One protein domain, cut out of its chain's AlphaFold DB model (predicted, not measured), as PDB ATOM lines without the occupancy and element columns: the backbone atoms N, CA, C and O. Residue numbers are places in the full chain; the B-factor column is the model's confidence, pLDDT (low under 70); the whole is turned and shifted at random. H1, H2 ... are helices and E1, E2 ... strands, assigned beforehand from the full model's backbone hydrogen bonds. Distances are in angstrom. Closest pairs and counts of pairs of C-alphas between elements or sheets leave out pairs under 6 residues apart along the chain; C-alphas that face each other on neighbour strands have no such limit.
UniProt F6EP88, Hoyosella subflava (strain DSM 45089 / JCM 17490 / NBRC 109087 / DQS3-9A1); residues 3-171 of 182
ATOM      1  N   VAL A   3     195.931 253.391 285.750       98.81
ATOM      2  CA  VAL A   3     196.368 254.545 286.547       98.81
ATOM      3  C   VAL A   3     195.360 254.806 287.658       98.81
ATOM      4  O   VAL A   3     194.215 255.150 287.383       98.81
ATOM      5  N   ILE A   4     195.781 254.690 288.915       98.88
ATOM      6  CA  ILE A   4     194.960 255.043 290.077       98.88
ATOM      7  C   ILE A   4     195.311 256.464 290.500       98.88
ATOM      8  O   ILE A   4     196.440 256.734 290.917       98.88
ATOM      9  N   ALA A   5     194.326 257.360 290.423       98.62
ATOM     10  CA  ALA A   5     194.490 258.781 290.722       98.62
ATOM     11  C   ALA A   5     193.849 259.255 292.034       98.62
ATOM     12  O   ALA A   5     193.951 260.432 292.381       98.62
ATOM     13  N   ASN A   6     193.233 258.340 292.784       98.75
ATOM     14  CA  ASN A   6     192.376 258.661 293.925       98.75
ATOM     15  C   ASN A   6     193.074 259.362 295.103       98.75
ATOM     16  O   ASN A   6     192.390 259.936 295.943       98.75
ATOM     17  N   ALA A   7     194.411 259.407 295.150       98.56
ATOM     18  CA  ALA A   7     195.146 260.256 296.095       98.56
ATOM     19  C   ALA A   7     194.835 261.763 295.921       98.56
ATOM     20  O   ALA A   7     195.039 262.545 296.844       98.56
ATOM     21  N   ALA A   8     194.324 262.181 294.756       98.50
ATOM     22  CA  ALA A   8     193.870 263.548 294.484       98.50
ATOM     23  C   ALA A   8     192.356 263.756 294.670       98.50
ATOM     24  O   ALA A   8     191.839 264.803 294.288       98.50
ATOM     25  N   ASP A   9     191.618 262.800 295.245       98.44
ATOM     26  CA  ASP A   9     190.163 262.941 295.423       98.44
ATOM     27  C   ASP A   9     189.774 264.121 296.338       98.44
ATOM     28  O   ASP A   9     188.643 264.594 296.253       98.44
ATOM     29  N   GLY A  10     190.689 264.599 297.192       97.56
ATOM     30  CA  GLY A  10     190.483 265.789 298.026       97.56
ATOM     31  C   GLY A  10     190.688 267.123 297.303       97.56
ATOM     32  O   GLY A  10     190.342 268.177 297.832       97.56
ATOM     33  N   TRP A  11     191.233 267.107 296.085       97.94
ATOM     34  CA  TRP A  11     191.512 268.325 295.328       97.94
ATOM     35  C   TRP A  11     190.242 268.870 294.657       97.94
ATOM     36  O   TRP A  11     189.296 268.118 294.399       97.94
ATOM     37  N   PRO A  12     190.202 270.168 294.293       97.94
ATOM     38  CA  PRO A  12     189.141 270.693 293.436       97.94
ATOM     39  C   PRO A  12     188.992 269.858 292.156       97.94
ATOM     40  O   PRO A  12     189.998 269.461 291.571       97.94
ATOM     41  N   SER A  13     187.759 269.647 291.675       96.00
ATOM     42  CA  SER A  13     187.480 268.741 290.540       96.00
ATOM     43  C   SER A  13     188.393 268.985 289.338       96.00
ATOM     44  O   SER A  13     189.021 268.055 288.852       96.00
ATOM     45  N   ALA A  14     188.556 270.245 288.918       97.94
ATOM     46  CA  ALA A  14     189.413 270.581 287.782       97.94
ATOM     47  C   ALA A  14     190.897 270.234 288.018       97.94
ATOM     48  O   ALA A  14     191.600 269.859 287.083       97.94
ATOM     49  N   ALA A  15     191.379 270.340 289.261       98.06
ATOM     50  CA  ALA A  15     192.741 269.963 289.626       98.06
ATOM     51  C   ALA A  15     192.915 268.437 289.658       98.06
ATOM     52  O   ALA A  15     193.957 267.944 289.231       98.06
ATOM     53  N   ARG A  16     191.897 267.681 290.094       97.88
ATOM     54  CA  ARG A  16     191.899 266.217 289.967       97.88
ATOM     55  C   ARG A  16     191.904 265.817 288.489       97.88
ATOM     56  O   ARG A  16     192.764 265.046 288.076       97.88
ATOM     57  N   ASP A  17     191.003 266.354 287.675       97.88
ATOM     58  CA  ASP A  17     190.925 266.004 286.248       97.88
ATOM     59  C   ASP A  17     192.262 266.279 285.540       97.88
ATOM     60  O   ASP A  17     192.748 265.478 284.732       97.88
ATOM     61  N   TRP A  18     192.913 267.387 285.909       97.88
ATOM     62  CA  TRP A  18     194.267 267.688 285.465       97.88
ATOM     63  C   TRP A  18     195.294 266.667 285.966       97.88
ATOM     64  O   TRP A  18     196.115 266.223 285.174       97.88
ATOM     65  N   ALA A  19     195.222 266.240 287.229       97.38
ATOM     66  CA  ALA A  19     196.081 265.203 287.798       97.38
ATOM     67  C   ALA A  19     196.022 263.862 287.051       97.38
ATOM     68  O   ALA A  19     197.045 263.200 286.911       97.38
ATOM     69  N   VAL A  20     194.852 263.451 286.557       98.12
ATOM     70  CA  VAL A  20     194.729 262.255 285.701       98.12
ATOM     71  C   VAL A  20     195.370 262.524 284.342       98.12
ATOM     72  O   VAL A  20     196.195 261.753 283.848       98.12
ATOM     73  N   THR A  21     195.023 263.665 283.747       98.00
ATOM     74  CA  THR A  21     195.504 264.056 282.420       98.00
ATOM     75  C   THR A  21     197.026 264.231 282.387       98.00
ATOM     76  O   THR A  21     197.656 263.912 281.374       98.00
ATOM     77  N   SER A  22     197.642 264.696 283.478       97.12
ATOM     78  CA  SER A  22     199.091 264.853 283.595       97.12
ATOM     79  C   SER A  22     199.807 263.505 283.593       97.12
ATOM     80  O   SER A  22     200.772 263.360 282.845       97.12
ATOM     81  N   GLU A  23     199.301 262.494 284.316       97.94
ATOM     82  CA  GLU A  23     199.846 261.128 284.236       97.94
ATOM     83  C   GLU A  23     199.777 260.613 282.797       97.94
ATOM     84  O   GLU A  23     200.757 260.105 282.255       97.94
ATOM     85  N   PHE A  24     198.639 260.807 282.125       98.25
ATOM     86  CA  PHE A  24     198.474 260.328 280.753       98.25
ATOM     87  C   PHE A  24     199.429 261.021 279.784       98.25
ATOM     88  O   PHE A  24     199.976 260.385 278.882       98.25
ATOM     89  N   THR A  25     199.637 262.323 279.974       97.94
ATOM     90  CA  THR A  25     200.555 263.131 279.167       97.94
ATOM     91  C   THR A  25     202.002 262.673 279.338       97.94
ATOM     92  O   THR A  25     202.745 262.669 278.362       97.94
ATOM     93  N   MET A  26     202.388 262.237 280.539       95.81
ATOM     94  CA  MET A  26     203.729 261.716 280.818       95.81
ATOM     95  C   MET A  26     203.926 260.279 280.324       95.81
ATOM     96  O   MET A  26     204.995 259.942 279.821       95.81
ATOM     97  N   LEU A  27     202.901 259.431 280.430       96.81
ATOM     98  CA  LEU A  27     203.000 258.001 280.123       96.81
ATOM     99  C   LEU A  27     202.880 257.689 278.622       96.81
ATOM    100  O   LEU A  27     203.564 256.793 278.127       96.81
ATOM    101  N   ARG A  28     202.057 258.431 277.867       97.94
ATOM    102  CA  ARG A  28     201.852 258.184 276.424       97.94
ATOM    103  C   ARG A  28     203.135 258.289 275.585       97.94
ATOM    104  O   ARG A  28     203.372 257.388 274.781       97.94
ATOM    105  N   PRO A  29     204.003 259.310 275.754       97.81
ATOM    106  CA  PRO A  29     205.271 259.392 275.024       97.81
ATOM    107  C   PRO A  29     206.235 258.233 275.307       97.81
ATOM    108  O   PRO A  29     207.119 257.973 274.495       97.81
ATOM    109  N   LEU A  30     206.062 257.525 276.429       96.19
ATOM    110  CA  LEU A  30     206.844 256.337 276.786       96.19
ATOM    111  C   LEU A  30     206.302 255.049 276.135       96.19
ATOM    112  O   LEU A  30     206.846 253.974 276.370       96.19
ATOM    113  N   GLY A  31     205.249 255.145 275.315       97.00
ATOM    114  CA  GLY A  31     204.638 254.015 274.610       97.00
ATOM    115  C   GLY A  31     203.539 253.297 275.393       97.00
ATOM    116  O   GLY A  31     203.074 252.247 274.955       97.00
ATOM    117  N   TYR A  32     203.108 253.841 276.534       96.94
ATOM    118  CA  TYR A  32     201.986 253.290 277.284       96.94
ATOM    119  C   TYR A  32     200.638 253.809 276.775       96.94
ATOM    120  O   TYR A  32     200.499 254.958 276.358       96.94
ATOM    121  N   GLU A  33     199.612 252.975 276.925       97.12
ATOM    122  CA  GLU A  33     198.203 253.341 276.772       97.12
ATOM    123  C   GLU A  33     197.567 253.374 278.173       97.12
ATOM    124  O   GLU A  33     197.165 252.325 278.691       97.12
ATOM    125  N   PRO A  34     197.607 254.524 278.872       98.12
ATOM    126  CA  PRO A  34     197.078 254.633 280.222       98.12
ATOM    127  C   PRO A  34     195.553 254.780 280.209       98.12
ATOM    128  O   PRO A  34     194.999 255.558 279.429       98.12
ATOM    129  N   GLU A  35     194.909 254.060 281.119       98.44
ATOM    130  CA  GLU A  35     193.486 254.155 281.440       98.44
ATOM    131  C   GLU A  35     193.341 254.469 282.929       98.44
ATOM    132  O   GLU A  35     194.112 253.966 283.751       98.44
ATOM    133  N   GLU A  36     192.383 255.323 283.288       98.62
ATOM    134  CA  GLU A  36     192.125 255.619 284.693       98.62
ATOM    135  C   GLU A  36     191.341 254.469 285.320       98.62
ATOM    136  O   GLU A  36     190.265 254.105 284.854       98.62
ATOM    137  N   ILE A  37     191.858 253.958 286.431       98.75
ATOM    138  CA  ILE A  37     191.124 253.098 287.345       98.75
ATOM    139  C   ILE A  37     190.627 253.988 288.484       98.75
ATOM    140  O   ILE A  37     191.348 254.252 289.450       98.75
ATOM    141  N   ASP A  38     189.391 254.464 288.372       98.62
ATOM    142  CA  ASP A  38     188.759 255.225 289.443       98.62
ATOM    143  C   ASP A  38     188.157 254.280 290.488       98.62
ATOM    144  O   ASP A  38     187.076 253.718 290.301       98.62
ATOM    145  N   LEU A  39     188.836 254.139 291.628       98.81
ATOM    146  CA  LEU A  39     188.426 253.232 292.707       98.81
ATOM    147  C   LEU A  39     187.021 253.530 293.257       98.81
ATOM    148  O   LEU A  39     186.384 252.649 293.835       98.81
ATOM    149  N   ARG A  40     186.498 254.747 293.053       98.50
ATOM    150  CA  ARG A  40     185.133 255.118 293.458       98.50
ATOM    151  C   ARG A  40     184.064 254.293 292.738       98.50
ATOM    152  O   ARG A  40     183.004 254.066 293.315       98.50
ATOM    153  N   ALA A  41     184.343 253.822 291.522       98.50
ATOM    154  CA  ALA A  41     183.421 252.993 290.748       98.50
ATOM    155  C   ALA A  41     183.247 251.578 291.328       98.50
ATOM    156  O   ALA A  41     182.276 250.905 291.000       98.50
ATOM    157  N   PHE A  42     184.151 251.150 292.213       98.50
ATOM    158  CA  PHE A  42     184.198 249.788 292.747       98.50
ATOM    159  C   PHE A  42     183.867 249.703 294.246       98.50
ATOM    160  O   PHE A  42     184.111 248.682 294.891       98.50
ATOM    161  N   ILE A  43     183.334 250.776 294.841       98.38
ATOM    162  CA  ILE A  43     183.009 250.802 296.274       98.38
ATOM    163  C   ILE A  43     182.013 249.687 296.613       98.38
ATOM    164  O   ILE A  43     180.921 249.619 296.053       98.38
ATOM    165  N   GLY A  44     182.386 248.836 297.572       97.31
ATOM    166  CA  GLY A  44     181.567 247.700 298.000       97.31
ATOM    167  C   GLY A  44     181.547 246.517 297.025       97.31
ATOM    168  O   GLY A  44     180.771 245.589 297.244       97.31
ATOM    169  N   ALA A  45     182.400 246.515 295.994       98.00
ATOM    170  CA  ALA A  45     182.477 245.469 294.975       98.00
ATOM    171  C   ALA A  45     183.886 244.831 294.873       98.00
ATOM    172  O   ALA A  45     184.459 244.772 293.787       98.00
ATOM    173  N   PRO A  46     184.464 244.297 295.972       96.81
ATOM    174  CA  PRO A  46     185.857 243.826 296.004       96.81
ATOM    175  C   PRO A  46     186.180 242.731 294.973       96.81
ATOM    176  O   PRO A  46     187.285 242.702 294.434       96.81
ATOM    177  N   ASN A  47     185.217 241.858 294.656       97.94
ATOM    178  CA  ASN A  47     185.397 240.826 293.631       97.94
ATOM    179  C   ASN A  47     185.512 241.433 292.224       97.94
ATOM    180  O   ASN A  47     186.296 240.959 291.413       97.94
ATOM    181  N   GLU A  48     184.756 242.493 291.927       98.38
ATOM    182  CA  GLU A  48     184.865 243.193 290.641       98.38
ATOM    183  C   GLU A  48     186.185 243.963 290.558       98.38
ATOM    184  O   GLU A  48     186.822 243.981 289.506       98.38
ATOM    185  N   THR A  49     186.639 244.526 291.681       98.62
ATOM    186  CA  THR A  49     187.929 245.211 291.779       98.62
ATOM    187  C   THR A  49     189.083 244.292 291.410       98.62
ATOM    188  O   THR A  49     189.864 244.638 290.527       98.62
ATOM    189  N   VAL A  50     189.204 243.117 292.040       98.38
ATOM    190  CA  VAL A  50     190.326 242.205 291.753       98.38
ATOM    191  C   VAL A  50     190.320 241.729 290.300       98.38
ATOM    192  O   VAL A  50     191.372 241.749 289.659       98.38
ATOM    193  N   GLU A  51     189.152 241.391 289.746       98.31
ATOM    194  CA  GLU A  51     189.033 240.977 288.345       98.31
ATOM    195  C   GLU A  51     189.413 242.110 287.389       98.31
ATOM    196  O   GLU A  51     190.152 241.882 286.432       98.31
ATOM    197  N   HIS A  52     188.983 243.345 287.667       98.56
ATOM    198  CA  HIS A  52     189.334 244.499 286.845       98.56
ATOM    199  C   HIS A  52     190.832 244.821 286.920       98.56
ATOM    200  O   HIS A  52     191.481 244.968 285.883       98.56
ATOM    201  N   LEU A  53     191.412 244.871 288.125       98.69
ATOM    202  CA  LEU A  53     192.840 245.137 288.319       98.69
ATOM    203  C   LEU A  53     193.721 244.081 287.632       98.69
ATOM    204  O   LEU A  53     194.733 244.434 287.029       98.69
ATOM    205  N   ARG A  54     193.309 242.805 287.650       98.25
ATOM    206  CA  ARG A  54     194.011 241.687 286.995       98.25
ATOM    207  C   ARG A  54     194.112 241.835 285.472       98.25
ATOM    208  O   ARG A  54     194.981 241.213 284.865       98.25
ATOM    209  N   THR A  55     193.262 242.649 284.841       98.06
ATOM    210  CA  THR A  55     193.332 242.887 283.388       98.06
ATOM    211  C   THR A  55     194.524 243.752 282.966       98.06
ATOM    212  O   THR A  55     194.880 243.767 281.785       98.06
ATOM    213  N   TYR A  56     195.175 244.443 283.908       98.19
ATOM    214  CA  TYR A  56     196.304 245.319 283.620       98.19
ATOM    215  C   TYR A  56     197.638 244.642 283.950       98.19
ATOM    216  O   TYR A  56     197.828 244.189 285.071       98.19
ATOM    217  N   PRO A  57     198.631 244.668 283.043       96.75
ATOM    218  CA  PRO A  57     199.968 244.150 283.352       96.75
ATOM    219  C   PRO A  57     200.748 245.048 284.330       96.75
ATOM    220  O   PRO A  57     201.695 244.601 284.969       96.75
ATOM    221  N   LEU A  58     200.367 246.326 284.421       98.00
ATOM    222  CA  LEU A  58     200.985 247.343 285.266       98.00
ATOM    223  C   LEU A  58     199.899 248.274 285.803       98.00
ATOM    224  O   LEU A  58     199.103 248.805 285.017       98.00
ATOM    225  N   ILE A  59     199.923 248.501 287.113       98.69
ATOM    226  CA  ILE A  59     199.148 249.535 287.798       98.69
ATOM    227  C   ILE A  59     200.108 250.623 288.272       98.69
ATOM    228  O   ILE A  59     201.087 250.347 288.963       98.69
ATOM    229  N   TRP A  60     199.807 251.861 287.894       98.75
ATOM    230  CA  TRP A  60     200.535 253.060 288.276       98.75
ATOM    231  C   TRP A  60     199.722 253.888 289.263       98.75
ATOM    232  O   TRP A  60     198.589 254.272 288.972       98.75
ATOM    233  N   VAL A  61     200.284 254.163 290.434       98.81
ATOM    234  CA  VAL A  61     199.598 254.871 291.516       98.81
ATOM    235  C   VAL A  61     200.311 256.180 291.801       98.81
ATOM    236  O   VAL A  61     201.469 256.214 292.220       98.81
ATOM    237  N   ARG A  62     199.608 257.280 291.553       98.00
ATOM    238  CA  ARG A  62     200.181 258.621 291.662       98.00
ATOM    239  C   ARG A  62     200.221 259.149 293.100       98.00
ATOM    240  O   ARG A  62     199.552 258.630 293.993       98.00
ATOM    241  N   GLY A  63     200.964 260.238 293.279       97.94
ATOM    242  CA  GLY A  63     201.026 261.015 294.517       97.94
ATOM    243  C   GLY A  63     199.759 261.830 294.810       97.94
ATOM    244  O   GLY A  63     198.890 262.012 293.956       97.94
ATOM    245  N   GLY A  64     199.668 262.350 296.030       98.00
ATOM    246  CA  GLY A  64     198.520 263.080 296.571       98.00
ATOM    247  C   GLY A  64     198.435 262.827 298.073       98.00
ATOM    248  O   GLY A  64     199.461 262.571 298.685       98.00
ATOM    249  N   ASN A  65     197.232 262.823 298.644       98.69
ATOM    250  CA  ASN A  65     197.037 262.500 300.053       98.69
ATOM    251  C   ASN A  65     196.999 260.971 300.262       98.69
ATOM    252  O   ASN A  65     196.093 260.278 299.778       98.69
ATOM    253  N   THR A  66     197.975 260.437 301.000       98.69
ATOM    254  CA  THR A  66     198.124 258.995 301.263       98.69
ATOM    255  C   THR A  66     196.948 258.417 302.054       98.69
ATOM    256  O   THR A  66     196.515 257.296 301.778       98.69
ATOM    257  N   PHE A  67     196.371 259.170 302.993       98.88
ATOM    258  CA  PHE A  67     195.233 258.706 303.795       98.88
ATOM    259  C   PHE A  67     193.943 258.624 302.972       98.88
ATOM    260  O   PHE A  67     193.179 257.664 303.115       98.88
ATOM    261  N   VAL A  68     193.717 259.578 302.064       98.88
ATOM    262  CA  VAL A  68     192.602 259.538 301.102       98.88
ATOM    263  C   VAL A  68     192.753 258.340 300.163       98.88
ATOM    264  O   VAL A  68     191.805 257.568 299.992       98.88
ATOM    265  N   LEU A  69     193.956 258.119 299.618       98.94
ATOM    266  CA  LEU A  69     194.253 256.943 298.795       98.94
ATOM    267  C   LEU A  69     193.973 255.639 299.555       98.94
ATOM    268  O   LEU A  69     193.274 254.763 299.042       98.94
ATOM    269  N   ARG A  70     194.467 255.527 300.795       98.88
ATOM    270  CA  ARG A  70     194.268 254.348 301.646       98.88
ATOM    271  C   ARG A  70     192.792 254.053 301.881       98.88
ATOM    272  O   ARG A  70     192.389 252.890 301.795       98.88
ATOM    273  N   ALA A  71     191.995 255.084 302.165       98.88
ATOM    274  CA  ALA A  71     190.560 254.951 302.381       98.88
ATOM    275  C   ALA A  71     189.837 254.468 301.115       98.88
ATOM    276  O   ALA A  71     189.007 253.562 301.191       98.88
ATOM    277  N   ARG A  72     190.190 255.000 299.938       98.75
ATOM    278  CA  ARG A  72     189.621 254.557 298.653       98.75
ATOM    279  C   ARG A  72     189.996 253.125 298.300       98.75
ATOM    280  O   ARG A  72     189.142 252.381 297.814       98.75
ATOM    281  N   MET A  73     191.225 252.709 298.599       98.81
ATOM    282  CA  MET A  73     191.633 251.313 298.436       98.81
ATOM    283  C   MET A  73     190.827 250.372 299.339       98.81
ATOM    284  O   MET A  73     190.341 249.360 298.851       98.81
ATOM    285  N   ALA A  74     190.595 250.736 300.607       98.81
ATOM    286  CA  ALA A  74     189.750 249.939 301.506       98.81
ATOM    287  C   ALA A  74     188.292 249.857 301.037       98.81
ATOM    288  O   ALA A  74     187.698 248.785 301.032       98.81
ATOM    289  N   GLN A  75     187.696 250.985 300.635       98.81
ATOM    290  CA  GLN A  75     186.292 251.024 300.212       98.81
ATOM    291  C   GLN A  75     186.030 250.193 298.949       98.81
ATOM    292  O   GLN A  75     184.960 249.602 298.815       98.81
ATOM    293  N   SER A  76     186.998 250.166 298.031       98.81
ATOM    294  CA  SER A  76     186.925 249.394 296.786       98.81
ATOM    295  C   SER A  76     187.391 247.945 296.933       98.81
ATOM    296  O   SER A  76     187.091 247.123 296.077       98.81
ATOM    297  N   GLY A  77     188.135 247.604 297.987       98.75
ATOM    298  CA  GLY A  77     188.842 246.322 298.091       98.75
ATOM    299  C   GLY A  77     190.108 246.241 297.230       98.75
ATOM    300  O   GLY A  77     190.667 245.158 297.054       98.75
ATOM    301  N   ALA A  78     190.579 247.369 296.687       98.75
ATOM    302  CA  ALA A  78     191.829 247.418 295.937       98.75
ATOM    303  C   ALA A  78     193.055 247.169 296.826       98.75
ATOM    304  O   ALA A  78     194.092 246.773 296.307       98.75
ATOM    305  N   ASP A  79     192.956 247.365 298.145       98.44
ATOM    306  CA  ASP A  79     194.043 247.039 299.071       98.44
ATOM    307  C   ASP A  79     194.376 245.540 299.051       98.44
ATOM    308  O   ASP A  79     195.496 245.167 298.697       98.44
ATOM    309  N   ALA A  80     193.393 244.686 299.334       98.31
ATOM    310  CA  ALA A  80     193.561 243.235 299.300       98.31
ATOM    311  C   ALA A  80     193.891 242.725 297.887       98.31
ATOM    312  O   ALA A  80     194.765 241.872 297.721       98.31
ATOM    313  N   ALA A  81     193.241 243.280 296.857       98.62
ATOM    314  CA  ALA A  81     193.498 242.897 295.471       98.62
ATOM    315  C   ALA A  81     194.945 243.199 295.046       98.62
ATOM    316  O   ALA A  81     195.593 242.356 294.432       98.62
ATOM    317  N   LEU A  82     195.485 244.374 295.391       98.50
ATOM    318  CA  LEU A  82     196.871 244.722 295.076       98.50
ATOM    319  C   LEU A  82     197.867 243.851 295.849       98.50
ATOM    320  O   LEU A  82     198.852 243.419 295.258       98.50
ATOM    321  N   GLN A  83     197.608 243.541 297.124       97.81
ATOM    322  CA  GLN A  83     198.444 242.603 297.884       97.81
ATOM    323  C   GLN A  83     198.529 241.231 297.191       97.81
ATOM    324  O   GLN A  83     199.626 240.693 297.031       97.81
ATOM    325  N   GLU A  84     197.397 240.684 296.736       97.50
ATOM    326  CA  GLU A  84     197.352 239.403 296.020       97.50
ATOM    327  C   GLU A  84     198.059 239.476 294.659       97.50
ATOM    328  O   GLU A  84     198.931 238.661 294.345       97.50
ATOM    329  N   LEU A  85     197.673 240.440 293.823       98.06
ATOM    330  CA  LEU A  85     198.104 240.509 292.428       98.06
ATOM    331  C   LEU A  85     199.589 240.847 292.299       98.06
ATOM    332  O   LEU A  85     200.276 240.267 291.458       98.06
ATOM    333  N   VAL A  86     200.098 241.734 293.156       97.25
ATOM    334  CA  VAL A  86     201.530 242.041 293.215       97.25
ATOM    335  C   VAL A  86     202.292 240.870 293.832       97.25
ATOM    336  O   VAL A  86     203.314 240.454 293.290       97.25
ATOM    337  N   GLY A  87     201.777 240.276 294.915       95.00
ATOM    338  CA  GLY A  87     202.421 239.146 295.593       95.00
ATOM    339  C   GLY A  87     202.549 237.892 294.721       95.00
ATOM    340  O   GLY A  87     203.515 237.144 294.852       95.00
ATOM    341  N   THR A  88     201.610 237.677 293.798       95.06
ATOM    342  CA  THR A  88     201.644 236.573 292.821       95.06
ATOM    343  C   THR A  88     202.419 236.910 291.543       95.06
ATOM    344  O   THR A  88     202.580 236.041 290.688       95.06
ATOM    345  N   GLY A  89     202.876 238.156 291.384       95.31
ATOM    346  CA  GLY A  89     203.503 238.643 290.152       95.31
ATOM    347  C   GLY A  89     202.537 238.766 288.968       95.31
ATOM    348  O   GLY A  89     202.984 238.949 287.838       95.31
ATOM    349  N   ALA A  90     201.223 238.666 289.200       96.50
ATOM    350  CA  ALA A  90     200.211 238.830 288.160       96.50
ATOM    351  C   ALA A  90     200.151 240.270 287.634       96.50
ATOM    352  O   ALA A  90     199.803 240.483 286.474       96.50
ATOM    353  N   VAL A  91     200.490 241.246 288.483       97.44
ATOM    354  CA  VAL A  91     200.506 242.669 288.141       97.44
ATOM    355  C   VAL A  91     201.781 243.320 288.665       97.44
ATOM    356  O   VAL A  91     202.136 243.162 289.833       97.44
ATOM    357  N   ALA A  92     202.453 244.098 287.815       97.62
ATOM    358  CA  ALA A  92     203.515 244.992 288.256       97.62
ATOM    359  C   ALA A  92     202.914 246.245 288.912       97.62
ATOM    360  O   ALA A  92     201.937 246.811 288.418       97.62
ATOM    361  N   TYR A  93     203.520 246.710 290.002       98.50
ATOM    362  CA  TYR A  93     203.142 247.955 290.666       98.50
ATOM    363  C   TYR A  93     204.207 249.024 290.432       98.50
ATOM    364  O   TYR A  93     205.391 248.785 290.664       98.50
ATOM    365  N   GLY A  94     203.781 250.214 290.027       98.00
ATOM    366  CA  GLY A  94     204.598 251.420 290.061       98.00
ATOM    367  C   GLY A  94     203.861 252.525 290.804       98.00
ATOM    368  O   GLY A  94     202.644 252.644 290.703       98.00
ATOM    369  N   GLY A  95     204.583 253.350 291.550       97.81
ATOM    370  CA  GLY A  95     203.976 254.499 292.202       97.81
ATOM    371  C   GLY A  95     205.006 255.460 292.759       97.81
ATOM    372  O   GLY A  95     206.169 255.104 292.943       97.81
ATOM    373  N   TYR A  96     204.572 256.691 293.006       97.88
ATOM    374  CA  TYR A  96     205.421 257.756 293.529       97.88
ATOM    375  C   TYR A  96     204.716 258.510 294.659       97.88
ATOM    376  O   TYR A  96     203.484 258.558 294.708       97.88
ATOM    377  N   SER A  97     205.502 259.113 295.559       96.94
ATOM    378  CA  SER A  97     204.996 259.835 296.737       96.94
ATOM    379  C   SER A  97     203.983 258.964 297.507       96.94
ATOM    380  O   SER A  97     204.337 257.842 297.866       96.94
ATOM    381  N   ALA A  98     202.730 259.391 297.686       98.38
ATOM    382  CA  ALA A  98     201.671 258.586 298.310       98.38
ATOM    383  C   ALA A  98     201.542 257.153 297.757       98.38
ATOM    384  O   ALA A  98     201.391 256.206 298.530       98.38
ATOM    385  N   GLY A  99     201.651 256.969 296.436       98.56
ATOM    386  CA  GLY A  99     201.620 255.646 295.805       98.56
ATOM    387  C   GLY A  99     202.832 254.775 296.152       98.56
ATOM    388  O   GLY A  99     202.736 253.558 296.158       98.56
ATOM    389  N   ALA A 100     203.975 255.361 296.504       98.38
ATOM    390  CA  ALA A 100     205.090 254.592 297.054       98.38
ATOM    391  C   ALA A 100     204.870 254.308 298.550       98.38
ATOM    392  O   ALA A 100     204.969 253.164 298.987       98.38
ATOM    393  N   CYS A 101     204.507 255.334 299.326       98.50
ATOM    394  CA  CYS A 101     204.321 255.245 300.774       98.50
ATOM    395  C   CYS A 101     203.281 254.195 301.181       98.50
ATOM    396  O   CYS A 101     203.504 253.461 302.144       98.50
ATOM    397  N   ILE A 102     202.182 254.080 300.428       98.62
ATOM    398  CA  ILE A 102     201.075 253.160 300.718       98.62
ATOM    399  C   ILE A 102     201.499 251.683 300.743       98.62
ATOM    400  O   ILE A 102     200.851 250.881 301.412       98.62
ATOM    401  N   LEU A 103     202.589 251.312 300.058       98.50
ATOM    402  CA  LEU A 103     203.124 249.944 300.041       98.50
ATOM    403  C   LEU A 103     203.721 249.515 301.387       98.50
ATOM    404  O   LEU A 103     203.845 248.316 301.647       98.50
ATOM    405  N   SER A 104     204.103 250.485 302.215       98.50
ATOM    406  CA  SER A 104     204.735 250.284 303.518       98.50
ATOM    407  C   SER A 104     203.765 249.644 304.527       98.50
ATOM    408  O   SER A 104     202.554 249.623 304.293       98.50
ATOM    409  N   PRO A 105     204.234 249.106 305.669       98.44
ATOM    410  CA  PRO A 105     203.345 248.456 306.638       98.44
ATOM    411  C   PRO A 105     202.478 249.438 307.448       98.44
ATOM    412  O   PRO A 105     201.435 249.054 307.972       98.44
ATOM    413  N   SER A 106     202.874 250.706 307.568       98.38
ATOM    414  CA  SER A 106     202.167 251.713 308.372       98.38
ATOM    415  C   SER A 106     202.314 253.099 307.752       98.38
ATOM    416  O   SER A 106     203.341 253.397 307.164       98.38
ATOM    417  N   LEU A 107     201.308 253.951 307.916       98.50
ATOM    418  CA  LEU A 107     201.260 255.333 307.436       98.50
ATOM    419  C   LEU A 107     201.585 256.347 308.546       98.50
ATOM    420  O   LEU A 107     201.450 257.551 308.356       98.50
ATOM    421  N   ARG A 108     201.979 255.869 309.733       98.25
ATOM    422  CA  ARG A 108     202.361 256.722 310.867       98.25
ATOM    423  C   ARG A 108     203.578 257.574 310.513       98.25
ATOM    424  O   ARG A 108     204.576 257.043 310.030       98.25
ATOM    425  N   GLY A 109     203.495 258.866 310.798       97.25
ATOM    426  CA  GLY A 109     204.467 259.888 310.424       97.25
ATOM    427  C   GLY A 109     204.122 260.606 309.114       97.25
ATOM    428  O   GLY A 109     204.573 261.731 308.909       97.25
ATOM    429  N   LEU A 110     203.290 260.017 308.244       97.69
ATOM    430  CA  LEU A 110     202.890 260.662 306.988       97.69
ATOM    431  C   LEU A 110     201.879 261.796 307.199       97.69
ATOM    432  O   LEU A 110     201.718 262.631 306.314       97.69
ATOM    433  N   GLU A 111     201.265 261.896 308.382       97.69
ATOM    434  CA  GLU A 111     200.416 263.027 308.776       97.69
ATOM    435  C   GLU A 111     201.160 264.370 308.826       97.69
ATOM    436  O   GLU A 111     200.530 265.425 308.864       97.69
ATOM    437  N   LEU A 112     202.499 264.350 308.797       96.25
ATOM    438  CA  LEU A 112     203.316 265.549 308.611       96.25
ATOM    439  C   LEU A 112     203.132 266.161 307.207       96.25
ATOM    440  O   LEU A 112     203.327 267.364 307.029       96.25
ATOM    441  N   PHE A 113     202.750 265.355 306.215       95.69
ATOM    442  CA  PHE A 113     202.637 265.753 304.807       95.69
ATOM    443  C   PHE A 113     201.187 265.762 304.331       95.69
ATOM    444  O   PHE A 113     200.767 266.706 303.667       95.69
ATOM    445  N   ASP A 114     200.426 264.744 304.726       97.25
ATOM    446  CA  ASP A 114     199.072 264.494 304.248       97.25
ATOM    447  C   ASP A 114     198.078 264.586 305.406       97.25
ATOM    448  O   ASP A 114     198.178 263.824 306.363       97.25
ATOM    449  N   ASP A 115     197.085 265.474 305.329       97.88
ATOM    450  CA  ASP A 115     196.118 265.638 306.418       97.88
ATOM    451  C   ASP A 115     195.130 264.449 306.474       97.88
ATOM    452  O   ASP A 115     194.308 264.283 305.561       97.88
ATOM    453  N   PRO A 116     195.137 263.616 307.536       98.44
ATOM    454  CA  PRO A 116     194.159 262.544 307.686       98.44
ATOM    455  C   PRO A 116     192.728 263.072 307.891       98.44
ATOM    456  O   PRO A 116     191.769 262.344 307.627       98.44
ATOM    457  N   ALA A 117     192.536 264.322 308.327       98.31
ATOM    458  CA  ALA A 117     191.211 264.917 308.498       98.31
ATOM    459  C   ALA A 117     190.469 265.145 307.167       98.31
ATOM    460  O   ALA A 117     189.251 265.343 307.175       98.31
ATOM    461  N   GLU A 118     191.148 265.030 306.021       98.50
ATOM    462  CA  GLU A 118     190.489 264.995 304.715       98.50
ATOM    463  C   GLU A 118     189.674 263.713 304.501       98.50
ATOM    464  O   GLU A 118     188.675 263.733 303.783       98.50
ATOM    465  N   VAL A 119     190.025 262.590 305.141       98.75
ATOM    466  CA  VAL A 119     189.347 261.302 304.899       98.75
ATOM    467  C   VAL A 119     187.850 261.351 305.241       98.75
ATOM    468  O   VAL A 119     187.048 260.960 304.387       98.75
ATOM    469  N   PRO A 120     187.411 261.863 306.410       98.56
ATOM    470  CA  PRO A 120     185.984 262.044 306.679       98.56
ATOM    471  C   PRO A 120     185.280 262.972 305.684       98.56
ATOM    472  O   PRO A 120     184.129 262.715 305.334       98.56
ATOM    473  N   LEU A 121     185.957 264.021 305.208       98.06
ATOM    474  CA  LEU A 121     185.380 265.027 304.310       98.06
ATOM    475  C   LEU A 121     185.221 264.505 302.874       98.06
ATOM    476  O   LEU A 121     184.208 264.759 302.227       98.06
ATOM    477  N   VAL A 122     186.215 263.761 302.389       98.19
ATOM    478  CA  VAL A 122     186.328 263.313 300.993       98.19
ATOM    479  C   VAL A 122     185.742 261.916 300.797       98.19
ATOM    480  O   VAL A 122     185.117 261.618 299.774       98.19
ATOM    481  N   CYS A 123     185.953 261.029 301.768       98.38
ATOM    482  CA  CYS A 123     185.618 259.611 301.651       98.38
ATOM    483  C   CYS A 123     184.422 259.191 302.508       98.38
ATOM    484  O   CYS A 123     183.967 258.059 302.347       98.38
ATOM    485  N   ALA A 124     183.919 260.057 303.401       98.31
ATOM    486  CA  ALA A 124     182.920 259.697 304.412       98.31
ATOM    487  C   ALA A 124     183.338 258.451 305.225       98.31
ATOM    488  O   ALA A 124     182.535 257.562 305.506       98.31
ATOM    489  N   ALA A 125     184.628 258.378 305.566       98.06
ATOM    490  CA  ALA A 125     185.259 257.263 306.265       98.06
ATOM    491  C   ALA A 125     186.180 257.762 307.389       98.06
ATOM    492  O   ALA A 125     186.392 258.961 307.557       98.06
ATOM    493  N   THR A 126     186.745 256.837 308.160       98.31
ATOM    494  CA  THR A 126     187.795 257.134 309.144       98.31
ATOM    495  C   THR A 126     189.182 256.873 308.549       98.31
ATOM    496  O   THR A 126     189.321 255.905 307.797       98.31
ATOM    497  N   PRO A 127     190.214 257.665 308.897       98.50
ATOM    498  CA  PRO A 127     191.586 257.388 308.475       98.50
ATOM    499  C   PRO A 127     192.040 255.992 308.904       98.50
ATOM    500  O   PRO A 127     191.824 255.588 310.050       98.50
ATOM    501  N   ILE A 128     192.687 255.280 307.986       98.81
ATOM    502  CA  ILE A 128     193.329 253.987 308.232       98.81
ATOM    503  C   ILE A 128     194.831 254.239 308.311       98.81
ATOM    504  O   ILE A 128     195.375 254.963 307.479       98.81
ATOM    505  N   TRP A 129     195.486 253.669 309.320       98.62
ATOM    506  CA  TRP A 129     196.897 253.934 309.609       98.62
ATOM    507  C   TRP A 129     197.814 252.806 309.155       98.62
ATOM    508  O   TRP A 129     199.021 252.990 309.082       98.62
ATOM    509  N   GLU A 130     197.260 251.643 308.856       98.75
ATOM    510  CA  GLU A 130     197.957 250.510 308.278       98.75
ATOM    511  C   GLU A 130     198.104 250.733 306.771       98.75
ATOM    512  O   GLU A 130     197.125 251.031 306.077       98.75
ATOM    513  N   GLY A 131     199.322 250.577 306.257       98.38
ATOM    514  CA  GLY A 131     199.543 250.537 304.814       98.38
ATOM    515  C   GLY A 131     199.218 249.153 304.246       98.38
ATOM    516  O   GLY A 131     198.612 248.313 304.912       98.38
ATOM    517  N   LEU A 132     199.612 248.902 302.999       98.44
ATOM    518  CA  LEU A 132     199.396 247.604 302.355       98.44
ATOM    519  C   LEU A 132     200.382 246.539 302.844       98.44
ATOM    520  O   LEU A 132     200.120 245.355 302.669       98.44
ATOM    521  N   GLY A 133     201.525 246.924 303.419       97.88
ATOM    522  CA  GLY A 133     202.535 245.965 303.883       97.88
ATOM    523  C   GLY A 133     203.065 245.041 302.781       97.88
ATOM    524  O   GLY A 133     203.443 243.907 303.062       97.88
ATOM    525  N   ILE A 134     203.069 245.512 301.529       97.25
ATOM    526  CA  ILE A 134     203.677 244.807 300.390       97.25
ATOM    527  C   ILE A 134     205.205 244.821 300.531       97.25
ATOM    528  O   ILE A 134     205.877 243.864 300.155       97.25
ATOM    529  N   VAL A 135     205.753 245.886 301.125       97.19
ATOM    530  CA  VAL A 135     207.147 245.948 301.574       97.19
ATOM    531  C   VAL A 135     207.219 245.915 303.102       97.19
ATOM    532  O   VAL A 135     206.270 246.275 303.794       97.19
ATOM    533  N   THR A 136     208.364 245.494 303.646       96.88
ATOM    534  CA  THR A 136     208.562 245.320 305.100       96.88
ATOM    535  C   THR A 136     209.206 246.525 305.793       96.88
ATOM    536  O   THR A 136     209.559 246.434 306.964       96.88
ATOM    537  N   PHE A 137     209.394 247.633 305.079       98.12
ATOM    538  CA  PHE A 137     210.032 248.860 305.561       98.12
ATOM    539  C   PHE A 137     209.197 250.079 305.169       98.12
ATOM    540  O   PHE A 137     208.361 250.002 304.271       98.12
ATOM    541  N   GLN A 138     209.435 251.208 305.827       98.50
ATOM    542  CA  GLN A 138     208.833 252.483 305.455       98.50
ATOM    543  C   GLN A 138     209.538 253.117 304.262       98.50
ATOM    544  O   GLN A 138     210.759 253.036 304.136       98.50
ATOM    545  N   ILE A 139     208.782 253.791 303.405       98.25
ATOM    546  CA  ILE A 139     209.332 254.589 302.308       98.25
ATOM    547  C   ILE A 139     209.178 256.066 302.664       98.25
ATOM    548  O   ILE A 139     208.074 256.531 302.928       98.25
ATOM    549  N   VAL A 140     210.293 256.797 302.657       97.50
ATOM    550  CA  VAL A 140     210.339 258.242 302.901       97.50
ATOM    551  C   VAL A 140     210.754 258.938 301.600       97.50
ATOM    552  O   VAL A 140     211.948 258.964 301.280       97.50
ATOM    553  N   PRO A 141     209.796 259.448 300.807       94.81
ATOM    554  CA  PRO A 141     210.101 260.152 299.569       94.81
ATOM    555  C   PRO A 141     210.663 261.551 299.851       94.81
ATOM    556  O   PRO A 141     210.610 262.046 300.977       94.81
ATOM    557  N   HIS A 142     211.175 262.194 298.803       94.00
ATOM    558  CA  HIS A 142     211.620 263.589 298.798       94.00
ATOM    559  C   HIS A 142     212.803 263.925 299.730       94.00
ATOM    560  O   HIS A 142     213.173 265.091 299.889       94.00
ATOM    561  N   TYR A 143     213.468 262.924 300.312       94.62
ATOM    562  CA  TYR A 143     214.577 263.131 301.240       94.62
ATOM    563  C   TYR A 143     215.752 263.823 300.554       94.62
ATOM    564  O   TYR A 143     216.246 263.340 299.540       94.62
ATOM    565  N   GLN A 144     216.210 264.948 301.115       91.62
ATOM    566  CA  GLN A 144     217.311 265.752 300.566       91.62
ATOM    567  C   GLN A 144     217.130 266.119 299.080       91.62
ATOM    568  O   GLN A 144     218.108 266.190 298.331       91.62
ATOM    569  N   SER A 145     215.886 266.332 298.646       90.69
ATOM    570  CA  SER A 145     215.578 266.741 297.275       90.69
ATOM    571  C   SER A 145     215.609 268.259 297.144       90.69
ATOM    572  O   SER A 145     215.045 268.983 297.968       90.69
ATOM    573  N   GLU A 146     216.297 268.758 296.119       87.62
ATOM    574  CA  GLU A 146     216.397 270.196 295.876       87.62
ATOM    575  C   GLU A 146     215.027 270.786 295.529       87.62
ATOM    576  O   GLU A 146     214.327 270.288 294.651       87.62
ATOM    577  N   GLY A 147     214.651 271.873 296.206       82.19
ATOM    578  CA  GLY A 147     213.395 272.574 295.936       82.19
ATOM    579  C   GLY A 147     212.138 271.872 296.452       82.19
ATOM    580  O   GLY A 147     211.045 272.356 296.159       82.19
ATOM    581  N   HIS A 148     212.267 270.785 297.227       84.12
ATOM    582  CA  HIS A 148     211.115 270.182 297.889       84.12
ATOM    583  C   HIS A 148     210.476 271.175 298.862       84.12
ATOM    584  O   HIS A 148     211.165 271.919 299.566       84.12
ATOM    585  N   GLU A 149     209.151 271.188 298.887       79.56
ATOM    586  CA  GLU A 149     208.393 271.989 299.832       79.56
ATOM    587  C   GLU A 149     208.520 271.359 301.225       79.56
ATOM    588  O   GLU A 149     208.346 270.158 301.382       79.56
ATOM    589  N   HIS A 150     208.837 272.155 302.244       86.50
ATOM    590  CA  HIS A 150     208.970 271.681 303.627       86.50
ATOM    591  C   HIS A 150     210.003 270.554 303.867       86.50
ATOM    592  O   HIS A 150     209.669 269.533 304.483       86.50
ATOM    593  N   PRO A 151     211.278 270.712 303.453       90.69
ATOM    594  CA  PRO A 151     212.314 269.701 303.688       90.69
ATOM    595  C   PRO A 151     212.507 269.379 305.179       90.69
ATOM    596  O   PRO A 151     212.855 268.251 305.526       90.69
ATOM    597  N   GLU A 152     212.205 270.329 306.072       93.94
ATOM    598  CA  GLU A 152     212.255 270.143 307.523       93.94
ATOM    599  C   GLU A 152     211.327 269.031 308.026       93.94
ATOM    600  O   GLU A 152     211.662 268.350 308.992       93.94
ATOM    601  N   ARG A 153     210.190 268.805 307.355       95.31
ATOM    602  CA  ARG A 153     209.245 267.743 307.721       95.31
ATOM    603  C   ARG A 153     209.775 266.369 307.330       95.31
ATOM    604  O   ARG A 153     209.562 265.398 308.050       95.31
ATOM    605  N   VAL A 154     210.494 266.283 306.206       96.31
ATOM    606  CA  VAL A 154     211.150 265.038 305.773       96.31
ATOM    607  C   VAL A 154     212.269 264.678 306.736       96.31
ATOM    608  O   VAL A 154     212.363 263.528 307.167       96.31
ATOM    609  N   ASP A 155     213.061 265.668 307.148       95.94
ATOM    610  CA  ASP A 155     214.061 265.474 308.190       95.94
ATOM    611  C   ASP A 155     213.406 265.043 309.509       95.94
ATOM    612  O   ASP A 155     213.872 264.085 310.126       95.94
ATOM    613  N   GLU A 156     212.316 265.682 309.943       96.88
ATOM    614  CA  GLU A 156     211.583 265.300 311.157       96.88
ATOM    615  C   GLU A 156     211.118 263.836 311.120       96.88
ATOM    616  O   GLU A 156     211.359 263.093 312.078       96.88
ATOM    617  N   LEU A 157     210.534 263.392 310.002       97.50
ATOM    618  CA  LEU A 157     210.099 262.007 309.822       97.50
ATOM    619  C   LEU A 157     211.274 261.026 309.942       97.50
ATOM    620  O   LEU A 157     211.201 260.049 310.689       97.50
ATOM    621  N   VAL A 158     212.387 261.311 309.259       98.00
ATOM    622  CA  VAL A 158     213.606 260.486 309.317       98.00
ATOM    623  C   VAL A 158     214.161 260.413 310.741       98.00
ATOM    624  O   VAL A 158     214.544 259.331 311.203       98.00
ATOM    625  N   HIS A 159     214.186 261.531 311.469       97.81
ATOM    626  CA  HIS A 159     214.638 261.558 312.861       97.81
ATOM    627  C   HIS A 159     213.708 260.755 313.782       97.81
ATOM    628  O   HIS A 159     214.206 260.010 314.632       97.81
ATOM    629  N   SER A 160     212.384 260.862 313.616       97.94
ATOM    630  CA  SER A 160     211.405 260.072 314.381       97.94
ATOM    631  C   SER A 160     211.600 258.577 314.142       97.94
ATOM    632  O   SER A 160     211.815 257.841 315.108       97.94
ATOM    633  N   TYR A 161     211.652 258.135 312.882       98.38
ATOM    634  CA  TYR A 161     211.873 256.728 312.542       98.38
ATOM    635  C   TYR A 161     213.204 256.194 313.072       98.38
ATOM    636  O   TYR A 161     213.244 255.109 313.651       98.38
ATOM    637  N   THR A 162     214.279 256.978 312.961       98.06
ATOM    638  CA  THR A 162     215.595 256.609 313.505       98.06
ATOM    639  C   THR A 162     215.545 256.429 315.022       98.06
ATOM    640  O   THR A 162     216.048 255.438 315.551       98.06
ATOM    641  N   ARG A 163     214.923 257.371 315.739       98.06
ATOM    642  CA  ARG A 163     214.794 257.335 317.203       98.06
ATOM    643  C   ARG A 163     213.938 256.159 317.680       98.06
ATOM    644  O   ARG A 163     214.206 255.604 318.742       98.06
ATOM    645  N   GLU A 164     212.911 255.808 316.917       97.50
ATOM    646  CA  GLU A 164     211.948 254.755 317.248       97.50
ATOM    647  C   GLU A 164     212.386 253.367 316.750       97.50
ATOM    648  O   GLU A 164     211.746 252.369 317.076       97.50
ATOM    649  N   GLY A 165     213.498 253.282 316.011       97.56
ATOM    650  CA  GLY A 165     214.020 252.024 315.473       97.56
ATOM    651  C   GLY A 165     213.158 251.437 314.353       97.56
ATOM    652  O   GLY A 165     213.145 250.221 314.163       97.56
ATOM    653  N   VAL A 166     212.420 252.283 313.630       98.12
ATOM    654  CA  VAL A 166     211.619 251.892 312.464       98.12
ATOM    655  C   VAL A 166     212.560 251.635 311.284       98.12
ATOM    656  O   VAL A 166     213.455 252.437 311.035       98.12
ATOM    657  N   ASP A 167     212.377 250.535 310.545       98.25
ATOM    658  CA  ASP A 167     213.135 250.293 309.308       98.25
ATOM    659  C   ASP A 167     212.554 251.137 308.167       98.25
ATOM    660  O   ASP A 167     211.349 251.083 307.910       98.25
ATOM    661  N   PHE A 168     213.392 251.915 307.478       98.44
ATOM    662  CA  PHE A 168     212.956 252.794 306.392       98.44
ATOM    663  C   PHE A 168     213.991 252.935 305.272       98.44
ATOM    664  O   PHE A 168     215.188 252.703 305.455       98.44
ATOM    665  N   ARG A 169     213.527 253.323 304.086       98.19
ATOM    666  CA  ARG A 169     214.345 253.705 302.932       98.19
ATOM    667  C   ARG A 169     213.975 255.121 302.526       98.19
ATOM    668  O   ARG A 169     212.800 255.424 302.333       98.19
ATOM    669  N   THR A 170     214.977 255.978 302.413       97.25
ATOM    670  CA  THR A 170     214.815 257.331 301.889       97.25
ATOM    671  C   THR A 170     214.997 257.330 300.377       97.25
ATOM    672  O   THR A 170     215.760 256.523 299.846       97.25
ATOM    673  N   LEU A 171     214.289 258.223 299.689       96.19
ATOM    674  CA  LEU A 171     214.428 258.445 298.251       96.19
ATOM    675  C   LEU A 171     214.478 259.940 297.961       96.19
ATOM    676  O   LEU A 171     213.638 260.692 298.456       96.19
TER     677      LEU A 171
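What this domain is: This is residues 3 to 171 of the 182 residues of a protein of Hoyosella subflava (strain DSM 45089 / JCM 17490 / NBRC 109087 / DQS3-9A1) (UniProt F6EP88). A short parallel strand pair, E1 and E2, lies between the long helix H1 on one side and H4 and H5 on the other, while a smaller unit, E3 and E4 with H8 packed along them, makes one end of the domain. H3 packs on H5 at the opposite end, H2 and H7 pack on H4, and short H6 lies near the middle, next to E3. The printed part has 169 residues with eight named helices and four named strands, in the order H1 H2 H3 E1 H4 H5 E2 H6 H7 E3 H8 E4; the class is mostly helix, and the sheets, E1 E2 and E3 E4, are both parallel. The whole is compact, with a radius of gyration of the C-alphas of 15.6 A and spans of 42 by 33 by 30 A.

Where its parts are: Find C-alpha 58 at (200.985, 247.343, 285.266), where E1, residues 58 to 61, begins; its neighbour E2 is residues 92 to 95. H4 is residues 66 to 76, 15.4 A long, and H5 is residues 78 to 87, 13.4 A. H1, residues 13 to 30, begins at C-alpha 13 at (187.480, 268.741, 290.540) and runs 26.8 A. Look for H2 at residues 39 to 42, H3 at 46 to 54, H6 at 98 to 101 and H7 at 118 to 123. E3 is residues 138 to 140, H8 is residues 151 to 164, 20.2 A, and E4, residues 168 to 170, ends at C-alpha 170 at (214.815, 257.331, 301.889).

How they stand to each other: In E1 and E2, N 59 and O 92 are within hydrogen-bond range at 2.9 A; residues 3 to 4 pair parallel with residues 60 to 61 of E1. E1, H4 H5, E2 form a strand-helix-strand unit, two parallel neighbour strands with helices between, its crossover right-handed; E3, H8, E4 form another, also right-handed. The hub is H4. It touches H7 at a shallow tilt of 22 degrees, the same way, closest at the C-alphas of Val 68 and Val 119, 5.3 A. It touches H2, closest at C-alphas 42 and 76, 4.9 A, and H6, closest at C-alphas 66 and 98, 4.6 A. H4 and H5 only just touch, only at the corner, with 3 pairs of C-alphas within 8 A, the closest Met 73 and Asp 79 at 4.9 A. H3 touches H5 at a steep tilt of 42 degrees, the same way, closest at C-alphas 50 and 81, 4.9 A. H1 and H4 are apart. Further on, N 169 of E4 and O 138 of E3 are 2.8 A apart. Every O i to N i+4 pair is within hydrogen-bond range in H3, H4, H5, H7 and H8; H1 has 11 of 14, and H2 and H6 are too short for one.

The domain as a whole: The C-alphas farthest apart, Gly 31 and Arg 163, are 43.9 A from each other. The printed part has no cut; the links H6 to H7 and H7 to E3 are long. The mean pLDDT of the printed part is 97.3, and no printed residue is under 70.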